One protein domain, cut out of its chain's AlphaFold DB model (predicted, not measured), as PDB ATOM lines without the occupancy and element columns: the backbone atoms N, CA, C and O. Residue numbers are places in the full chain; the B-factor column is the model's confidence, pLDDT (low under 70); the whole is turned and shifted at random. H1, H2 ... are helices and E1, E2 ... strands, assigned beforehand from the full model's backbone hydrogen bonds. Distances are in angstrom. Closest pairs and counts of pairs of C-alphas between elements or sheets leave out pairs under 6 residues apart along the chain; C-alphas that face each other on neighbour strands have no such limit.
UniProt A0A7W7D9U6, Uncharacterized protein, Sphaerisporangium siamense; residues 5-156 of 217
ATOM      1  N   GLY A   5      54.764  32.569 -24.440       89.69
ATOM      2  CA  GLY A   5      53.461  32.775 -23.801       89.69
ATOM      3  C   GLY A   5      52.675  31.481 -23.571       89.69
ATOM      4  O   GLY A   5      52.210  31.245 -22.459       89.69
ATOM      5  N   SER A   6      52.553  30.618 -24.584       91.94
ATOM      6  CA  SER A   6      51.814  29.353 -24.451       91.94
ATOM      7  C   SER A   6      52.502  28.392 -23.483       91.94
ATOM      8  O   SER A   6      51.822  27.699 -22.735       91.94
ATOM      9  N   ARG A   7      53.840  28.402 -23.420       92.69
ATOM     10  CA  ARG A   7      54.604  27.622 -22.435       92.69
ATOM     11  C   ARG A   7      54.354  28.059 -20.991       92.69
ATOM     12  O   ARG A   7      54.320  27.201 -20.116       92.69
ATOM     13  N   ILE A   8      54.173  29.360 -20.739       93.62
ATOM     14  CA  ILE A   8      53.798  29.862 -19.405       93.62
ATOM     15  C   ILE A   8      52.436  29.293 -19.005       93.62
ATOM     16  O   ILE A   8      52.314  28.709 -17.933       93.62
ATOM     17  N   ILE A   9      51.431  29.438 -19.874       95.38
ATOM     18  CA  ILE A   9      50.070  28.970 -19.587       95.38
ATOM     19  C   ILE A   9      50.045  27.454 -19.385       95.38
ATOM     20  O   ILE A   9      49.560  27.005 -18.354       95.38
ATOM     21  N   ALA A  10      50.670  26.680 -20.276       95.25
ATOM     22  CA  ALA A  10      50.722  25.224 -20.159       95.25
ATOM     23  C   ALA A  10      51.369  24.751 -18.843       95.25
ATOM     24  O   ALA A  10      50.922  23.776 -18.244       95.25
ATOM     25  N   ALA A  11      52.410  25.442 -18.367       95.31
ATOM     26  CA  ALA A  11      53.061  25.098 -17.105       95.31
ATOM     27  C   ALA A  11      52.178  25.423 -15.883       95.31
ATOM     28  O   ALA A  11      52.120  24.638 -14.938       95.31
ATOM     29  N   LEU A  12      51.453  26.548 -15.914       97.31
ATOM     30  CA  LEU A  12      50.472  26.889 -14.880       97.31
ATOM     31  C   LEU A  12      49.286  25.910 -14.881       97.31
ATOM     32  O   LEU A  12      48.837  25.500 -13.814       97.31
ATOM     33  N   GLU A  13      48.807  25.501 -16.057       97.75
ATOM     34  CA  GLU A  13      47.726  24.516 -16.210       97.75
ATOM     35  C   GLU A  13      48.135  23.141 -15.689       97.75
ATOM     36  O   GLU A  13      47.357  22.492 -14.992       97.75
ATOM     37  N   ALA A  14      49.372  22.715 -15.960       97.19
ATOM     38  CA  ALA A  14      49.910  21.476 -15.411       97.19
ATOM     39  C   ALA A  14      49.966  21.511 -13.875       97.19
ATOM     40  O   ALA A  14      49.552  20.549 -13.232       97.19
ATOM     41  N   MET A  15      50.408  22.631 -13.287       97.94
ATOM     42  CA  MET A  15      50.402  22.820 -11.834       97.94
ATOM     43  C   MET A  15      48.979  22.791 -11.262       97.94
ATOM     44  O   MET A  15      48.746  22.112 -10.267       97.94
ATOM     45  N   TRP A  16      48.012  23.464 -11.895       98.19
ATOM     46  CA  TRP A  16      46.626  23.437 -11.419       98.19
ATOM     47  C   TRP A  16      46.002  22.048 -11.507       98.19
ATOM     48  O   TRP A  16      45.313  21.625 -10.585       98.19
ATOM     49  N   LYS A  17      46.291  21.295 -12.570       98.06
ATOM     50  CA  LYS A  17      45.829  19.912 -12.703       98.06
ATOM     51  C   LYS A  17      46.344  19.022 -11.568       98.06
ATOM     52  O   LYS A  17      45.619  18.147 -11.101       98.06
ATOM     53  N   ASP A  18      47.573  19.251 -11.113       98.06
ATOM     54  CA  ASP A  18      48.150  18.534  -9.975       98.06
ATOM     55  C   ASP A  18      47.482  18.918  -8.640       98.06
ATOM     56  O   ASP A  18      47.265  18.055  -7.785       98.06
ATOM     57  N   VAL A  19      47.073  20.187  -8.494       98.25
ATOM     58  CA  VAL A  19      46.230  20.650  -7.376       98.25
ATOM     59  C   VAL A  19      44.859  19.972  -7.416       98.25
ATOM     60  O   VAL A  19      44.424  19.418  -6.411       98.25
ATOM     61  N   GLN A  20      44.194  19.934  -8.574       97.81
ATOM     62  CA  GLN A  20      42.897  19.265  -8.743       97.81
ATOM     63  C   GLN A  20      42.961  17.763  -8.436       97.81
ATOM     64  O   GLN A  20      42.017  17.206  -7.888       97.81
ATOM     65  N   ALA A  21      44.078  17.099  -8.750       97.38
ATOM     66  CA  ALA A  21      44.263  15.683  -8.433       97.38
ATOM     67  C   ALA A  21      44.291  15.398  -6.918       97.38
ATOM     68  O   ALA A  21      44.027  14.267  -6.510       97.38
ATOM     69  N   ARG A  22      44.603  16.406  -6.093       96.44
ATOM     70  CA  ARG A  22      44.618  16.332  -4.620       96.44
ATOM     71  C   ARG A  22      43.388  16.964  -3.968       96.44
ATOM     72  O   ARG A  22      43.052  16.612  -2.843       96.44
ATOM     73  N   HIS A  23      42.719  17.869  -4.676       96.44
ATOM     74  CA  HIS A  23      41.518  18.572  -4.235       96.44
ATOM     75  C   HIS A  23      40.436  18.434  -5.313       96.44
ATOM     76  O   HIS A  23      40.229  19.343  -6.112       96.44
ATOM     77  N   ASP A  24      39.758  17.289  -5.350       93.94
ATOM     78  CA  ASP A  24      38.813  16.914  -6.416       93.94
ATOM     79  C   ASP A  24      37.592  17.843  -6.542       93.94
ATOM     80  O   ASP A  24      37.001  17.950  -7.617       93.94
ATOM     81  N   GLU A  25      37.238  18.552  -5.470       95.94
ATOM     82  CA  GLU A  25      36.163  19.543  -5.472       95.94
ATOM     83  C   GLU A  25      36.502  20.827  -6.244       95.94
ATOM     84  O   GLU A  25      35.575  21.520  -6.660       95.94
ATOM     85  N   VAL A  26      37.778  21.198  -6.436       94.94
ATOM     86  CA  VAL A  26      38.106  22.483  -7.086       94.94
ATOM     87  C   VAL A  26      37.858  22.422  -8.602       94.94
ATOM     88  O   VAL A  26      38.179  21.428  -9.261       94.94
ATOM     89  N   PRO A  27      37.285  23.479  -9.208       93.75
ATOM     90  CA  PRO A  27      36.758  23.392 -10.559       93.75
ATOM     91  C   PRO A  27      37.868  23.473 -11.603       93.75
ATOM     92  O   PRO A  27      38.977  23.954 -11.357       93.75
ATOM     93  N   ASN A  28      37.521  23.094 -12.831       93.88
ATOM     94  CA  ASN A  28      38.281  23.544 -13.991       93.88
ATOM     95  C   ASN A  28      38.225  25.073 -14.081       93.88
ATOM     96  O   ASN A  28      37.178  25.686 -13.855       93.88
ATOM     97  N   VAL A  29      39.347  25.677 -14.461       95.88
ATOM     98  CA  VAL A  29      39.472  27.125 -14.623       95.88
ATOM     99  C   VAL A  29      40.080  27.455 -15.978       95.88
ATOM    100  O   VAL A  29      40.884  26.697 -16.516       95.88
ATOM    101  N   VAL A  30      39.747  28.630 -16.500       96.88
ATOM    102  CA  VAL A  30      40.552  29.299 -17.518       96.88
ATOM    103  C   VAL A  30      41.697  30.003 -16.799       96.88
ATOM    104  O   VAL A  30      41.473  30.955 -16.044       96.88
ATOM    105  N   LEU A  31      42.920  29.521 -17.013       97.44
ATOM    106  CA  LEU A  31      44.123  30.138 -16.469       97.44
ATOM    107  C   LEU A  31      44.555  31.314 -17.337       97.44
ATOM    108  O   LEU A  31      44.796  31.180 -18.535       97.44
ATOM    109  N   ILE A  32      44.694  32.475 -16.707       96.38
ATOM    110  CA  ILE A  32      45.197  33.681 -17.353       96.38
ATOM    111  C   ILE A  32      46.400  34.238 -16.594       96.38
ATOM    112  O   ILE A  32      46.549  34.072 -15.382       96.38
ATOM    113  N   THR A  33      47.261  34.952 -17.315       95.25
ATOM    114  CA  THR A  33      48.395  35.670 -16.729       95.25
ATOM    115  C   THR A  33      48.488  37.087 -17.280       95.25
ATOM    116  O   THR A  33      47.926  37.420 -18.322       95.25
ATOM    117  N   GLY A  34      49.183  37.947 -16.550       93.50
ATOM    118  CA  GLY A  34      49.316  39.369 -16.835       93.50
ATOM    119  C   GLY A  34      50.027  40.069 -15.686       93.50
ATOM    120  O   GLY A  34      50.535  39.416 -14.779       93.50
ATOM    121  N   THR A  35      50.076  41.398 -15.715       93.44
ATOM    122  CA  THR A  35      50.744  42.157 -14.649       93.44
ATOM    123  C   THR A  35      49.961  42.114 -13.340       93.44
ATOM    124  O   THR A  35      48.732  42.232 -13.326       93.44
ATOM    125  N   ALA A  36      50.686  42.026 -12.225       91.25
ATOM    126  CA  ALA A  36      50.132  42.203 -10.891       91.25
ATOM    127  C   ALA A  36      49.466  43.578 -10.715       91.25
ATOM    128  O   ALA A  36      48.548  43.725  -9.907       91.25
ATOM    129  N   THR A  37      49.915  44.599 -11.453       89.62
ATOM    130  CA  THR A  37      49.392  45.967 -11.354       89.62
ATOM    131  C   THR A  37      48.066  46.095 -12.101       89.62
ATOM    132  O   THR A  37      48.015  46.339 -13.303       89.62
ATOM    133  N   GLN A  38      46.965  45.981 -11.364       84.00
ATOM    134  CA  GLN A  38      45.608  46.109 -11.883       84.00
ATOM    135  C   GLN A  38      44.972  47.408 -11.368       84.00
ATOM    136  O   GLN A  38      44.425  47.492 -10.258       84.00
ATOM    137  N   GLY A  39      45.056  48.462 -12.181       83.06
ATOM    138  CA  GLY A  39      44.622  49.807 -11.801       83.06
ATOM    139  C   GLY A  39      45.496  50.383 -10.683       83.06
ATOM    140  O   GLY A  39      46.709  50.463 -10.816       83.06
ATOM    141  N   LYS A  40      44.887  50.791  -9.562       78.19
ATOM    142  CA  LYS A  40      45.609  51.337  -8.389       78.19
ATOM    143  C   LYS A  40      46.038  50.270  -7.372       78.19
ATOM    144  O   LYS A  40      46.411  50.617  -6.253       78.19
ATOM    145  N   ARG A  41      45.880  48.983  -7.686       78.12
ATOM    146  CA  ARG A  41      46.135  47.877  -6.753       78.12
ATOM    147  C   ARG A  41      47.067  46.861  -7.387       78.12
ATOM    148  O   ARG A  41      46.999  46.636  -8.589       78.12
ATOM    149  N   MET A  42      47.875  46.222  -6.549       84.31
ATOM    150  CA  MET A  42      48.573  45.001  -6.927       84.31
ATOM    151  C   MET A  42      47.770  43.781  -6.481       84.31
ATOM    152  O   MET A  42      47.241  43.768  -5.366       84.31
ATOM    153  N   ARG A  43      47.670  42.779  -7.354       89.81
ATOM    154  CA  ARG A  43      47.109  41.456  -7.070       89.81
ATOM    155  C   ARG A  43      48.040  40.390  -7.614       89.81
ATOM    156  O   ARG A  43      48.422  40.448  -8.774       89.81
ATOM    157  N   TRP A  44      48.386  39.435  -6.765       94.69
ATOM    158  CA  TRP A  44      49.240  38.312  -7.140       94.69
ATOM    159  C   TRP A  44      48.451  37.197  -7.822       94.69
ATOM    160  O   TRP A  44      48.943  36.595  -8.770       94.69
ATOM    161  N   GLY A  45      47.210  36.994  -7.390       95.81
ATOM    162  CA  GLY A  45      46.242  36.127  -8.033       95.81
ATOM    163  C   GLY A  45      44.821  36.631  -7.807       95.81
ATOM    164  O   GLY A  45      44.607  37.615  -7.081       95.81
ATOM    165  N   HIS A  46      43.872  36.001  -8.492       95.62
ATOM    166  CA  HIS A  46      42.459  36.023  -8.120       95.62
ATOM    167  C   HIS A  46      41.739  34.800  -8.692       95.62
ATOM    168  O   HIS A  46      42.035  34.370  -9.808       95.62
ATOM    169  N   HIS A  47      40.739  34.312  -7.968       96.06
ATOM    170  CA  HIS A  47      39.684  33.459  -8.506       96.06
ATOM    171  C   HIS A  47      38.432  34.280  -8.842       96.06
ATOM    172  O   HIS A  47      38.010  35.142  -8.063       96.06
ATOM    173  N   TRP A  48      37.813  34.001  -9.991       94.06
ATOM    174  CA  TRP A  48      36.517  34.570 -10.361       94.06
ATOM    175  C   TRP A  48      35.563  33.465 -10.843       94.06
ATOM    176  O   TRP A  48      35.787  32.913 -11.924       94.06
ATOM    177  N   PRO A  49      34.479  33.160 -10.108       92.12
ATOM    178  CA  PRO A  49      33.535  32.120 -10.509       92.12
ATOM    179  C   PRO A  49      32.711  32.544 -11.730       92.12
ATOM    180  O   PRO A  49      32.331  33.708 -11.859       92.12
ATOM    181  N   GLU A  50      32.431  31.598 -12.630       90.50
ATOM    182  CA  GLU A  50      31.539  31.807 -13.785       90.50
ATOM    183  C   GLU A  50      31.945  32.980 -14.706       90.50
ATOM    184  O   GLU A  50      31.111  33.717 -15.238       90.50
ATOM    185  N   ARG A  51      33.252  33.192 -14.895       92.44
ATOM    186  CA  ARG A  51      33.780  34.342 -15.640       92.44
ATOM    187  C   ARG A  51      33.771  34.152 -17.156       92.44
ATOM    188  O   ARG A  51      33.572  35.125 -17.887       92.44
ATOM    189  N   TRP A  52      34.015  32.929 -17.616       93.19
ATOM    190  CA  TRP A  52      34.211  32.592 -19.024       93.19
ATOM    191  C   TRP A  52      33.051  31.772 -19.574       93.19
ATOM    192  O   TRP A  52      32.473  30.956 -18.868       93.19
ATOM    193  N   GLN A  53      32.740  31.955 -20.854       92.06
ATOM    194  CA  GLN A  53      31.874  31.057 -21.616       92.06
ATOM    195  C   GLN A  53      32.750  30.379 -22.663       92.06
ATOM    196  O   GLN A  53      33.265  31.053 -23.557       92.06
ATOM    197  N   LEU A  54      32.969  29.071 -22.530       88.50
ATOM    198  CA  LEU A  54      33.738  28.307 -23.504       88.50
ATOM    199  C   LEU A  54      32.780  27.692 -24.522       88.50
ATOM    200  O   LEU A  54      31.700  27.230 -24.166       88.50
ATOM    201  N   ALA A  55      33.179  27.675 -25.795       86.19
ATOM    202  CA  ALA A  55      32.332  27.170 -26.879       86.19
ATOM    203  C   ALA A  55      31.926  25.695 -26.690       86.19
ATOM    204  O   ALA A  55      30.872  25.282 -27.166       86.19
ATOM    205  N   GLU A  56      32.753  24.921 -25.986       82.88
ATOM    206  CA  GLU A  56      32.572  23.484 -25.763       82.88
ATOM    207  C   GLU A  56      31.986  23.149 -24.376       82.88
ATOM    208  O   GLU A  56      31.748  21.978 -24.088       82.88
ATOM    209  N   SER A  57      31.730  24.140 -23.507       79.19
ATOM    210  CA  SER A  57      31.202  23.908 -22.154       79.19
ATOM    211  C   SER A  57      29.719  24.264 -22.034       79.19
ATOM    212  O   SER A  57      29.281  25.360 -22.382       79.19
ATOM    213  N   THR A  58      28.924  23.370 -21.442       70.62
ATOM    214  CA  THR A  58      27.532  23.653 -21.060       70.62
ATOM    215  C   THR A  58      27.497  24.387 -19.716       70.62
ATOM    216  O   THR A  58      27.117  23.816 -18.697       70.62
ATOM    217  N   GLY A  59      27.971  25.632 -19.684       79.00
ATOM    218  CA  GLY A  59      28.031  26.443 -18.465       79.00
ATOM    219  C   GLY A  59      29.193  27.428 -18.460       79.00
ATOM    220  O   GLY A  59      30.083  27.361 -19.311       79.00
ATOM    221  N   ALA A  60      29.169  28.351 -17.499       85.94
ATOM    222  CA  ALA A  60      30.255  29.296 -17.297       85.94
ATOM    223  C   ALA A  60      31.428  28.633 -16.553       85.94
ATOM    224  O   ALA A  60      31.231  27.867 -15.614       85.94
ATOM    225  N   THR A  61      32.654  28.928 -16.972       91.75
ATOM    226  CA  THR A  61      33.896  28.414 -16.381       91.75
ATOM    227  C   THR A  61      34.538  29.481 -15.503       91.75
ATOM    228  O   THR A  61      34.524  30.671 -15.832       91.75
ATOM    229  N   ALA A  62      35.103  29.063 -14.374       94.81
ATOM    230  CA  ALA A  62      35.842  29.951 -13.490       94.81
ATOM    231  C   ALA A  62      37.122  30.485 -14.159       94.81
ATOM    232  O   ALA A  62      37.704  29.848 -15.033       94.81
ATOM    233  N   GLU A  63      37.569  31.666 -13.745       97.38
ATOM    234  CA  GLU A  63      38.881  32.217 -14.086       97.38
ATOM    235  C   GLU A  63      39.822  32.060 -12.899       97.38
ATOM    236  O   GLU A  63      39.443  32.355 -11.762       97.38
ATOM    237  N   MET A  64      41.069  31.690 -13.180       97.94
ATOM    238  CA  MET A  64      42.167  31.868 -12.241       97.94
ATOM    239  C   MET A  64      43.244  32.735 -12.880       97.94
ATOM    240  O   MET A  64      43.800  32.409 -13.927       97.94
ATOM    241  N   PHE A  65      43.546  33.850 -12.230       97.75
ATOM    242  CA  PHE A  65      44.637  34.729 -12.613       97.75
ATOM    243  C   PHE A  65      45.859  34.468 -11.743       97.75
ATOM    244  O   PHE A  65      45.743  34.429 -10.520       97.75
ATOM    245  N   ILE A  66      47.028  34.379 -12.376       97.69
ATOM    246  CA  ILE A  66      48.334  34.356 -11.714       97.69
ATOM    247  C   ILE A  66      49.212  35.439 -12.345       97.69
ATOM    248  O   ILE A  66      49.463  35.436 -13.554       97.69
ATOM    249  N   ALA A  67      49.695  36.374 -11.528       96.06
ATOM    250  CA  ALA A  67      50.539  37.465 -11.995       96.06
ATOM    251  C   ALA A  67      51.876  36.955 -12.553       96.06
ATOM    252  O   ALA A  67      52.568  36.160 -11.918       96.06
ATOM    253  N   GLY A  68      52.287  37.470 -13.711       94.12
ATOM    254  CA  GLY A  68      53.529  37.071 -14.374       94.12
ATOM    255  C   GLY A  68      54.787  37.442 -13.585       94.12
ATOM    256  O   GLY A  68      55.838  36.840 -13.786       94.12
ATOM    257  N   GLU A  69      54.705  38.412 -12.672       94.00
ATOM    258  CA  GLU A  69      55.782  38.785 -11.753       94.00
ATOM    259  C   GLU A  69      56.016  37.724 -10.657       94.00
ATOM    260  O   GLU A  69      57.113  37.665 -10.100       94.00
ATOM    261  N   LEU A  70      55.029  36.868 -10.343       92.19
ATOM    262  CA  LEU A  70      55.226  35.753  -9.400       92.19
ATOM    263  C   LEU A  70      56.172  34.692  -9.947       92.19
ATOM    264  O   LEU A  70      56.891  34.079  -9.166       92.19
ATOM    265  N   LEU A  71      56.204  34.496 -11.267       92.38
ATOM    266  CA  LEU A  71      57.088  33.521 -11.914       92.38
ATOM    267  C   LEU A  71      58.568  33.823 -11.618       92.38
ATOM    268  O   LEU A  71      59.386  32.914 -11.551       92.38
ATOM    269  N   ALA A  72      58.912  35.093 -11.366       90.94
ATOM    270  CA  ALA A  72      60.253  35.500 -10.945       90.94
ATOM    271  C   ALA A  72      60.571  35.163  -9.473       90.94
ATOM    272  O   ALA A  72      61.733  35.188  -9.080       90.94
ATOM    273  N   GLN A  73      59.553  34.889  -8.649       90.81
ATOM    274  CA  GLN A  73      59.690  34.561  -7.223       90.81
ATOM    275  C   GLN A  73      59.812  33.047  -6.968       90.81
ATOM    276  O   GLN A  73      59.917  32.639  -5.812       90.81
ATOM    277  N   GLY A  74      59.817  32.233  -8.029       92.50
ATOM    278  CA  GLY A  74      59.962  30.777  -7.975       92.50
ATOM    279  C   GLY A  74      58.635  30.022  -7.891       92.50
ATOM    280  O   GLY A  74      57.617  30.541  -7.416       92.50
ATOM    281  N   ALA A  75      58.650  28.767  -8.341       95.81
ATOM    282  CA  ALA A  75      57.460  27.935  -8.476       95.81
ATOM    283  C   ALA A  75      56.703  27.701  -7.159       95.81
ATOM    284  O   ALA A  75      55.473  27.683  -7.157       95.81
ATOM    285  N   ALA A  76      57.394  27.616  -6.018       96.75
ATOM    286  CA  ALA A  76      56.738  27.477  -4.714       96.75
ATOM    287  C   ALA A  76      55.851  28.689  -4.362       96.75
ATOM    288  O   ALA A  76      54.766  28.530  -3.803       96.75
ATOM    289  N   ARG A  77      56.260  29.916  -4.730       96.69
ATOM    290  CA  ARG A  77      55.432  31.119  -4.513       96.69
ATOM    291  C   ARG A  77      54.248  31.196  -5.472       96.69
ATOM    292  O   ARG A  77      53.203  31.724  -5.082       96.69
ATOM    293  N   VAL A  78      54.397  30.655  -6.681       97.94
ATOM    294  CA  VAL A  78      53.297  30.482  -7.637       97.94
ATOM    295  C   VAL A  78      52.274  29.501  -7.072       97.94
ATOM    296  O   VAL A  78      51.109  29.873  -6.942       97.94
ATOM    297  N   LEU A  79      52.715  28.318  -6.633       98.50
ATOM    298  CA  LEU A  79      51.854  27.307  -6.022       98.50
ATOM    299  C   LEU A  79      51.139  27.849  -4.782       98.50
ATOM    300  O   LEU A  79      49.925  27.736  -4.688       98.50
ATOM    301  N   GLN A  80      51.847  28.529  -3.873       98.69
ATOM    302  CA  GLN A  80      51.224  29.169  -2.708       98.69
ATOM    303  C   GLN A  80      50.077  30.109  -3.107       98.69
ATOM    304  O   GLN A  80      49.027  30.112  -2.469       98.69
ATOM    305  N   THR A  81      50.276  30.920  -4.150       98.44
ATOM    306  CA  THR A  81      49.226  31.826  -4.637       98.44
ATOM    307  C   THR A  81      48.075  31.038  -5.255       98.44
ATOM    308  O   THR A  81      46.919  31.335  -4.985       98.44
ATOM    309  N   MET A  82      48.375  29.998  -6.029       98.62
ATOM    310  CA  MET A  82      47.371  29.135  -6.645       98.62
ATOM    311  C   MET A  82      46.505  28.412  -5.603       98.62
ATOM    312  O   MET A  82      45.289  28.382  -5.743       98.62
ATOM    313  N   LEU A  83      47.095  27.908  -4.516       98.75
ATOM    314  CA  LEU A  83      46.367  27.290  -3.400       98.75
ATOM    315  C   LEU A  83      45.517  28.314  -2.626       98.75
ATOM    316  O   LEU A  83      44.415  27.994  -2.172       98.75
ATOM    317  N   HIS A  84      45.985  29.564  -2.511       98.69
ATOM    318  CA  HIS A  84      45.202  30.657  -1.921       98.69
ATOM    319  C   HIS A  84      43.941  30.908  -2.749       98.69
ATOM    320  O   HIS A  84      42.839  30.930  -2.205       98.69
ATOM    321  N   GLU A  85      44.083  31.046  -4.067       98.44
ATOM    322  CA  GLU A  85      42.935  31.233  -4.956       98.44
ATOM    323  C   GLU A  85      42.042  29.985  -5.017       98.44
ATOM    324  O   GLU A  85      40.820  30.107  -5.004       98.44
ATOM    325  N   GLY A  86      42.626  28.786  -4.954       98.44
ATOM    326  CA  GLY A  86      41.888  27.527  -4.846       98.44
ATOM    327  C   GLY A  86      41.053  27.427  -3.567       98.44
ATOM    328  O   GLY A  86      39.961  26.866  -3.591       98.44
ATOM    329  N   SER A  87      41.485  28.063  -2.475       98.62
ATOM    330  CA  SER A  87      40.683  28.174  -1.247       98.62
ATOM    331  C   SER A  87      39.407  28.990  -1.481       98.62
ATOM    332  O   SER A  87      38.347  28.646  -0.957       98.62
ATOM    333  N   HIS A  88      39.482  30.045  -2.302       98.12
ATOM    334  CA  HIS A  88      38.310  30.808  -2.734       98.12
ATOM    335  C   HIS A  88      37.423  30.001  -3.693       98.12
ATOM    336  O   HIS A  88      36.201  30.090  -3.596       98.12
ATOM    337  N   SER A  89      38.005  29.195  -4.588       97.25
ATOM    338  CA  SER A  89      37.240  28.274  -5.442       97.25
ATOM    339  C   SER A  89      36.462  27.245  -4.623       97.25
ATOM    340  O   SER A  89      35.273  27.041  -4.856       97.25
ATOM    341  N   LEU A  90      37.108  26.643  -3.623       97.81
ATOM    342  CA  LEU A  90      36.482  25.675  -2.727       97.81
ATOM    343  C   LEU A  90      35.370  26.323  -1.892       97.81
ATOM    344  O   LEU A  90      34.309  25.732  -1.693       97.81
ATOM    345  N   ALA A  91      35.587  27.563  -1.440       98.00
ATOM    346  CA  ALA A  91      34.561  28.340  -0.758       98.00
ATOM    347  C   ALA A  91      33.321  28.538  -1.637       98.00
ATOM    348  O   ALA A  91      32.205  28.325  -1.169       98.00
ATOM    349  N   ASP A  92      33.519  28.933  -2.893       96.88
ATOM    350  CA  ASP A  92      32.444  29.195  -3.850       96.88
ATOM    351  C   ASP A  92      31.602  27.940  -4.118       96.88
ATOM    352  O   ASP A  92      30.390  27.956  -3.893       96.88
ATOM    353  N   ILE A  93      32.252  26.819  -4.452       96.12
ATOM    354  CA  ILE A  93      31.584  25.535  -4.736       96.12
ATOM    355  C   ILE A  93      30.802  25.019  -3.530       96.12
ATOM    356  O   ILE A  93      29.692  24.506  -3.672       96.12
ATOM    357  N   ARG A  94      31.342  25.199  -2.323       97.38
ATOM    358  CA  ARG A  94      30.681  24.788  -1.078       97.38
ATOM    359  C   ARG A  94      29.676  25.823  -0.550       97.38
ATOM    360  O   ARG A  94      29.111  25.629   0.526       97.38
ATOM    361  N   GLY A  95      29.454  26.942  -1.248       97.19
ATOM    362  CA  GLY A  95      28.541  28.009  -0.815       97.19
ATOM    363  C   GLY A  95      28.980  28.726   0.472       97.19
ATOM    364  O   GLY A  95      28.158  29.248   1.233       97.19
ATOM    365  N   ILE A  96      30.280  28.744   0.759       98.19
ATOM    366  CA  ILE A  96      30.874  29.305   1.970       98.19
ATOM    367  C   ILE A  96      31.252  30.770   1.742       98.19
ATOM    368  O   ILE A  96      32.116  31.108   0.941       98.19
ATOM    369  N   LYS A  97      30.680  31.672   2.550       97.56
ATOM    370  CA  LYS A  97      31.126  33.072   2.595       97.56
ATOM    371  C   LYS A  97      32.420  33.217   3.406       97.56
ATOM    372  O   LYS A  97      32.393  33.404   4.625       97.56
ATOM    373  N   ASP A  98      33.549  33.143   2.723       98.00
ATOM    374  CA  ASP A  98      34.918  33.109   3.263       98.00
ATOM    375  C   ASP A  98      35.589  34.498   3.389       98.00
ATOM    376  O   ASP A  98      36.534  34.707   4.153       98.00
ATOM    377  N   THR A  99      35.026  35.492   2.709       97.38
ATOM    378  CA  THR A  99      35.448  36.894   2.753       97.38
ATOM    379  C   THR A  99      34.357  37.799   3.322       97.38
ATOM    380  O   THR A  99      33.163  37.501   3.278       97.38
ATOM    381  N   SER A 100      34.745  38.937   3.895       94.75
ATOM    382  CA  SER A 100      33.818  39.914   4.472       94.75
ATOM    383  C   SER A 100      34.280  41.362   4.272       94.75
ATOM    384  O   SER A 100      35.317  41.639   3.655       94.75
ATOM    385  N   ARG A 101      33.485  42.301   4.810       90.62
ATOM    386  CA  ARG A 101      33.627  43.763   4.682       90.62
ATOM    387  C   ARG A 101      33.457  44.273   3.247       90.62
ATOM    388  O   ARG A 101      33.313  43.520   2.289       90.62
ATOM    389  N   SER A 102      33.457  45.600   3.107       83.69
ATOM    390  CA  SER A 102      33.306  46.262   1.809       83.69
ATOM    391  C   SER A 102      34.371  45.792   0.810       83.69
ATOM    392  O   SER A 102      35.582  45.959   1.031       83.69
ATOM    393  N   GLY A 103      33.883  45.217  -0.291       81.25
ATOM    394  CA  GLY A 103      34.688  44.691  -1.387       81.25
ATOM    395  C   GLY A 103      35.318  43.322  -1.123       81.25
ATOM    396  O   GLY A 103      36.339  43.052  -1.742       81.25
ATOM    397  N   ASN A 104      34.769  42.510  -0.205       88.00
ATOM    398  CA  ASN A 104      35.235  41.141   0.084       88.00
ATOM    399  C   ASN A 104      36.740  41.059   0.411       88.00
ATOM    400  O   ASN A 104      37.423  40.114   0.044       88.00
ATOM    401  N   ARG A 105      37.288  42.082   1.078       89.19
ATOM    402  CA  ARG A 105      38.742  42.207   1.299       89.19
ATOM    403  C   ARG A 105      39.252  41.463   2.526       89.19
ATOM    404  O   ARG A 105      40.451  41.240   2.647       89.19
ATOM    405  N   TYR A 106      38.371  41.186   3.479       96.56
ATOM    406  CA  TYR A 106      38.762  40.598   4.749       96.56
ATOM    407  C   TYR A 106      38.552  39.089   4.710       96.56
ATOM    408  O   TYR A 106      37.411  38.637   4.687       96.56
ATOM    409  N   HIS A 107      39.640  38.330   4.741       98.31
ATOM    410  CA  HIS A 107      39.622  36.872   4.759       98.31
ATOM    411  C   HIS A 107      39.287  36.402   6.174       98.31
ATOM    412  O   HIS A 107      40.032  36.670   7.122       98.31
ATOM    413  N   ASN A 108      38.118  35.792   6.345       98.38
ATOM    414  CA  ASN A 108      37.595  35.438   7.660       98.38
ATOM    415  C   ASN A 108      38.107  34.055   8.122       98.38
ATOM    416  O   ASN A 108      38.921  33.423   7.457       98.38
ATOM    417  N   ALA A 109      37.663  33.585   9.290       98.44
ATOM    418  CA  ALA A 109      38.119  32.303   9.834       98.44
ATOM    419  C   ALA A 109      37.732  31.090   8.963       98.44
ATOM    420  O   ALA A 109      38.424  30.079   8.994       98.44
ATOM    421  N   LYS A 110      36.660  31.191   8.163       98.69
ATOM    422  CA  LYS A 110      36.265  30.140   7.215       98.69
ATOM    423  C   LYS A 110      37.250  30.053   6.052       98.69
ATOM    424  O   LYS A 110      37.634  28.950   5.696       98.69
ATOM    425  N   PHE A 111      37.722  31.193   5.536       98.75
ATOM    426  CA  PHE A 111      38.842  31.196   4.590       98.75
ATOM    427  C   PHE A 111      40.070  30.511   5.199       98.75
ATOM    428  O   PHE A 111      40.669  29.662   4.560       98.75
ATOM    429  N   ALA A 112      40.420  30.832   6.449       98.75
ATOM    430  CA  ALA A 112      41.573  30.219   7.108       98.75
ATOM    431  C   ALA A 112      41.442  28.687   7.231       98.75
ATOM    432  O   ALA A 112      42.436  27.981   7.105       98.75
ATOM    433  N   ALA A 113      40.234  28.168   7.467       98.81
ATOM    434  CA  ALA A 113      39.984  26.727   7.475       98.81
ATOM    435  C   ALA A 113      40.206  26.103   6.087       98.81
ATOM    436  O   ALA A 113      40.976  25.157   5.971       98.81
ATOM    437  N   LEU A 114      39.627  26.696   5.039       98.75
ATOM    438  CA  LEU A 114      39.790  26.229   3.656       98.75
ATOM    439  C   LEU A 114      41.245  26.327   3.177       98.75
ATOM    440  O   LEU A 114      41.739  25.422   2.521       98.75
ATOM    441  N   ALA A 115      41.963  27.382   3.564       98.75
ATOM    442  CA  ALA A 115      43.383  27.525   3.262       98.75
ATOM    443  C   ALA A 115      44.218  26.390   3.870       98.75
ATOM    444  O   ALA A 115      45.118  25.888   3.205       98.75
ATOM    445  N   ARG A 116      43.884  25.932   5.085       98.69
ATOM    446  CA  ARG A 116      44.516  24.739   5.675       98.69
ATOM    447  C   ARG A 116      44.188  23.467   4.912       98.69
ATOM    448  O   ARG A 116      45.089  22.667   4.690       98.69
ATOM    449  N   GLU A 117      42.939  23.300   4.485       98.31
ATOM    450  CA  GLU A 117      42.549  22.166   3.636       98.31
ATOM    451  C   GLU A 117      43.346  22.141   2.325       98.31
ATOM    452  O   GLU A 117      43.756  21.072   1.893       98.31
ATOM    453  N   MET A 118      43.639  23.309   1.748       98.44
ATOM    454  CA  MET A 118      44.461  23.460   0.541       98.44
ATOM    455  C   MET A 118      45.980  23.355   0.796       98.44
ATOM    456  O   MET A 118      46.763  23.597  -0.117       98.44
ATOM    457  N   GLY A 119      46.441  23.045   2.014       98.19
ATOM    458  CA  GLY A 119      47.874  22.902   2.316       98.19
ATOM    459  C   GLY A 119      48.616  24.214   2.619       98.19
ATOM    460  O   GLY A 119      49.838  24.312   2.466       98.19
ATOM    461  N   LEU A 120      47.902  25.250   3.056       98.75
ATOM    462  CA  LEU A 120      48.495  26.501   3.526       98.75
ATOM    463  C   LEU A 120      48.398  26.638   5.047       98.75
ATOM    464  O   LEU A 120      47.456  26.164   5.671       98.75
ATOM    465  N   GLU A 121      49.326  27.382   5.642       98.69
ATOM    466  CA  GLU A 121      49.228  27.843   7.025       98.69
ATOM    467  C   GLU A 121      48.784  29.317   7.052       98.69
ATOM    468  O   GLU A 121      49.529  30.197   6.603       98.69
ATOM    469  N   PRO A 122      47.572  29.622   7.549       98.50
ATOM    470  CA  PRO A 122      47.144  30.986   7.838       98.50
ATOM    471  C   PRO A 122      47.947  31.603   8.991       98.50
ATOM    472  O   PRO A 122      48.416  30.886   9.871       98.50
ATOM    473  N   PRO A 123      48.042  32.942   9.080       98.06
ATOM    474  CA  PRO A 123      48.704  33.577  10.215       98.06
ATOM    475  C   PRO A 123      47.956  33.277  11.523       98.06
ATOM    476  O   PRO A 123      46.723  33.256  11.541       98.06
ATOM    477  N   GLU A 124      48.690  33.140  12.633       97.19
ATOM    478  CA  GLU A 124      48.104  32.892  13.964       97.19
ATOM    479  C   GLU A 124      47.061  33.950  14.348       97.19
ATOM    480  O   GLU A 124      46.015  33.642  14.917       97.19
ATOM    481  N   THR A 125      47.338  35.214  14.016       97.19
ATOM    482  CA  THR A 125      46.448  36.349  14.277       97.19
ATOM    483  C   THR A 125      46.053  37.027  12.965       97.19
ATOM    484  O   THR A 125      46.925  37.352  12.153       97.19
ATOM    485  N   PRO A 126      44.755  37.314  12.738       97.31
ATOM    486  CA  PRO A 126      44.314  37.977  11.523       97.31
ATOM    487  C   PRO A 126      44.766  39.436  11.497       97.31
ATOM    488  O   PRO A 126      44.639  40.177  12.474       97.31
ATOM    489  N   SER A 127      45.208  39.896  10.331       97.19
ATOM    490  CA  SER A 127      45.489  41.313  10.130       97.19
ATOM    491  C   SER A 127      44.202  42.140  10.188       97.19
ATOM    492  O   SER A 127      43.151  41.748   9.672       97.19
ATOM    493  N   SER A 128      44.282  43.351  10.738       94.56
ATOM    494  CA  SER A 128      43.127  44.253  10.807       94.56
ATOM    495  C   SER A 128      42.602  44.659   9.425       94.56
ATOM    496  O   SER A 128      41.416  44.964   9.297       94.56
ATOM    497  N   ALA A 129      43.451  44.655   8.394       91.19
ATOM    498  CA  ALA A 129      43.106  45.081   7.041       91.19
ATOM    499  C   ALA A 129      42.561  43.945   6.161       91.19
ATOM    500  O   ALA A 129      41.540  44.142   5.496       91.19
ATOM    501  N   LEU A 130      43.225  42.784   6.154       94.56
ATOM    502  CA  LEU A 130      42.982  41.696   5.199       94.56
ATOM    503  C   LEU A 130      42.574  40.377   5.863       94.56
ATOM    504  O   LEU A 130      42.316  39.401   5.163       94.56
ATOM    505  N   GLY A 131      42.478  40.334   7.192       97.69
ATOM    506  CA  GLY A 131      42.177  39.112   7.929       97.69
ATOM    507  C   GLY A 131      43.311  38.098   7.803       97.69
ATOM    508  O   GLY A 131      44.483  38.473   7.910       97.69
ATOM    509  N   TYR A 132      42.959  36.842   7.542       98.38
ATOM    510  CA  TYR A 132      43.882  35.706   7.421       98.38
ATOM    511  C   TYR A 132      44.551  35.565   6.041       98.38
ATOM    512  O   TYR A 132      45.087  34.517   5.729       98.38
ATOM    513  N   SER A 133      44.549  36.612   5.209       96.69
ATOM    514  CA  SER A 133      45.058  36.560   3.826       96.69
ATOM    515  C   SER A 133      46.539  36.194   3.680       96.69
ATOM    516  O   SER A 133      46.959  35.834   2.587       96.69
ATOM    517  N   ALA A 134      47.357  36.387   4.717       96.81
ATOM    518  CA  ALA A 134      48.810  36.227   4.647       96.81
ATOM    519  C   ALA A 134      49.233  34.767   4.881       96.81
ATOM    520  O   ALA A 134      50.063  34.496   5.743       96.81
ATOM    521  N   CYS A 135      48.618  33.841   4.146       98.19
ATOM    522  CA  CYS A 135      48.919  32.418   4.231       98.19
ATOM    523  C   CYS A 135      50.286  32.096   3.616       98.19
ATOM    524  O   CYS A 135      50.668  32.677   2.595       98.19
ATOM    525  N   THR A 136      50.988  31.127   4.197       98.25
ATOM    526  CA  THR A 136      52.243  30.566   3.676       98.25
ATOM    527  C   THR A 136      52.055  29.105   3.304       98.25
ATOM    528  O   THR A 136      51.348  28.391   4.007       98.25
ATOM    529  N   ILE A 137      52.681  28.642   2.224       98.06
ATOM    530  CA  ILE A 137      52.692  27.207   1.914       98.06
ATOM    531  C   ILE A 137      53.471  26.452   2.997       98.06
ATOM    532  O   ILE A 137      54.501  26.940   3.466       98.06
ATOM    533  N   THR A 138      52.959  25.301   3.436       98.12
ATOM    534  CA  THR A 138      53.638  24.504   4.464       98.12
ATOM    535  C   THR A 138      54.801  23.714   3.871       98.12
ATOM    536  O   THR A 138      54.791  23.380   2.687       98.12
ATOM    537  N   GLU A 139      55.784  23.353   4.697       97.75
ATOM    538  CA  GLU A 139      56.884  22.484   4.260       97.75
ATOM    539  C   GLU A 139      56.366  21.123   3.771       97.75
ATOM    540  O   GLU A 139      56.809  20.626   2.741       97.75
ATOM    541  N   ALA A 140      55.373  20.545   4.456       98.19
ATOM    542  CA  ALA A 140      54.760  19.283   4.044       98.19
ATOM    543  C   ALA A 140      54.146  19.385   2.638       98.19
ATOM    544  O   ALA A 140      54.386  18.522   1.797       98.19
ATOM    545  N   THR A 141      53.435  20.477   2.357       98.44
ATOM    546  CA  THR A 141      52.864  20.747   1.032       98.44
ATOM    547  C   THR A 141      53.956  20.996  -0.010       98.44
ATOM    548  O   THR A 141      53.859  20.494  -1.122       98.44
ATOM    549  N   VAL A 142      55.047  21.693   0.326       98.31
ATOM    550  CA  VAL A 142      56.195  21.824  -0.594       98.31
ATOM    551  C   VAL A 142      56.764  20.454  -0.971       98.31
ATOM    552  O   VAL A 142      57.032  20.218  -2.148       98.31
ATOM    553  N   GLN A 143      56.910  19.539  -0.008       98.25
ATOM    554  CA  GLN A 143      57.392  18.181  -0.278       98.25
ATOM    555  C   GLN A 143      56.400  17.371  -1.122       98.25
ATOM    556  O   GLN A 143      56.801  16.682  -2.058       98.25
ATOM    557  N   GLU A 144      55.104  17.490  -0.843       98.12
ATOM    558  CA  GLU A 144      54.048  16.799  -1.588       98.12
ATOM    559  C   GLU A 144      53.965  17.239  -3.061       98.12
ATOM    560  O   GLU A 144      53.682  16.425  -3.944       98.12
ATOM    561  N   TYR A 145      54.248  18.515  -3.329       98.44
ATOM    562  CA  TYR A 145      54.266  19.110  -4.666       98.44
ATOM    563  C   TYR A 145      55.689  19.255  -5.240       98.44
ATOM    564  O   TYR A 145      55.895  19.993  -6.205       98.44
ATOM    565  N   ALA A 146      56.694  18.568  -4.682       97.94
ATOM    566  CA  ALA A 146      58.098  18.785  -5.038       97.94
ATOM    567  C   ALA A 146      58.401  18.553  -6.530       97.94
ATOM    568  O   ALA A 146      59.222  19.264  -7.112       97.94
ATOM    569  N   GLU A 147      57.752  17.572  -7.165       97.44
ATOM    570  CA  GLU A 147      57.900  17.323  -8.606       97.44
ATOM    571  C   GLU A 147      57.285  18.450  -9.442       97.44
ATOM    572  O   GLU A 147      57.926  18.951 -10.362       97.44
ATOM    573  N   THR A 148      56.091  18.909  -9.072       97.25
ATOM    574  CA  THR A 148      55.372  20.007  -9.736       97.25
ATOM    575  C   THR A 148      56.113  21.336  -9.617       97.25
ATOM    576  O   THR A 148      56.261  22.062 -10.603       97.25
ATOM    577  N   ILE A 149      56.645  21.639  -8.429       97.19
ATOM    578  CA  ILE A 149      57.485  22.818  -8.187       97.19
ATOM    579  C   ILE A 149      58.737  22.753  -9.069       97.19
ATOM    580  O   ILE A 149      59.025  23.697  -9.806       97.19
ATOM    581  N   ARG A 150      59.441  21.613  -9.057       95.50
ATOM    582  CA  ARG A 150      60.654  21.414  -9.857       95.50
ATOM    583  C   ARG A 150      60.380  21.545 -11.352       95.50
ATOM    584  O   ARG A 150      61.139  22.218 -12.039       95.50
ATOM    585  N   ALA A 151      59.293  20.957 -11.848       93.31
ATOM    586  CA  ALA A 151      58.924  21.017 -13.256       93.31
ATOM    587  C   ALA A 151      58.699  22.461 -13.736       93.31
ATOM    588  O   ALA A 151      59.182  22.832 -14.807       93.31
ATOM    589  N   LEU A 152      58.014  23.298 -12.944       93.00
ATOM    590  CA  LEU A 152      57.810  24.706 -13.296       93.00
ATOM    591  C   LEU A 152      59.121  25.513 -13.244       93.00
ATOM    592  O   LEU A 152      59.374  26.310 -14.151       93.00
ATOM    593  N   ASP A 153      59.971  25.293 -12.238       90.38
ATOM    594  CA  ASP A 153      61.278  25.963 -12.144       90.38
ATOM    595  C   ASP A 153      62.208  25.562 -13.311       90.38
ATOM    596  O   ASP A 153      62.846  26.411 -13.944       90.38
ATOM    597  N   GLU A 154      62.248  24.274 -13.665       88.69
ATOM    598  CA  GLU A 154      63.050  23.743 -14.775       88.69
ATOM    599  C   GLU A 154      62.525  24.162 -16.152       88.69
ATOM    600  O   GLU A 154      63.316  24.317 -17.090       88.69
ATOM    601  N   ALA A 155      61.218  24.426 -16.280       84.69
ATOM    602  CA  ALA A 155      60.616  24.916 -17.516       84.69
ATOM    603  C   ALA A 155      61.168  26.287 -17.949       84.69
ATOM    604  O   ALA A 155      61.035  26.641 -19.130       84.69
ATOM    605  N   LYS A 156      61.804  27.037 -17.027       78.25
ATOM    606  CA  LYS A 156      62.464  28.336 -17.269       78.25
ATOM    607  C   LYS A 156      61.593  29.272 -18.105       78.25
ATOM    608  O   LYS A 156      62.031  29.846 -19.106       78.25
TER     609      LYS A 156
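This is residues 5 to 156 of the 217 residues of an uncharacterized protein of Sphaerisporangium siamense (UniProt A0A7W7D9U6). A strongly twisted sheet of three strands has two long helices, H1 and H3, over one face; H3 runs through the middle, H4 packs on it away from the sheet, and H6 lies side by side with H1. The printed part has 152 residues, with named elements in the order H1 E1 E2 E3 H2 H3 H4 H5 H6. The sheet, E1 E3 E2, is mixed; the class is mixed, helices and strands. The whole is compact, with a radius of gyration of the C-alphas of 14.9 A and spans of 39 by 38 by 34 A.

The strands are E1, residues 29 to 34; E2, 45 to 53, 20.4 A long, which bends by 74 degrees at residue 49; and E3, 60 to 67, 22.5 A. H1, residues 5 to 22, spans 26.8 A from C-alpha 5 at (53.461, 32.775, -23.801). H3, residues 75 to 93, spans 26.3 A. H2 is residues 70 to 73, H4 109 to 117, H5 139 to 144, and H6 146 to 154, ending at (63.050, 23.743, -14.775).

E3 is parallel to E1 (N 30 to O 62, 2.8 A) and forms an antiparallel hairpin with E2 (N 48 to O 63, 2.9 A). H1 and H3 are on the same face, two layers, at heights of 9.4 A and 8.7 A over the sheet. The hub H3 touches H4 at a steep tilt of 58 degrees, closest at C-alphas 87 and 115, 5.3 A. H3 residues 75 to 79 touch H6, closest at C-alphas 75 and 149, 5.1 A. H1 and H3 only just touch, with 3 pairs of C-alphas within 8 A; H2 touches H3 only at the corner. H6 touches H1 residues 11 to 18 at a shallow tilt of 2 degrees, opposite ways, closest at C-alphas 148 and 15, 6.1 A. H5 is close to H3 but not clearly touching: C-alphas 142 and 76 are 7.0 A apart. Every O i to N i+4 pair is within hydrogen-bond range in H3, H4, H5 and H6, and 13 of 14 in H1; H2 is too short for one.

The farthest C-alphas, of Ala 55 and Thr 125, are 44.5 A apart. The links H3 to H4 and H4 to H5 are long. The printed part has no cut, and no printed residue is under 70 in pLDDT.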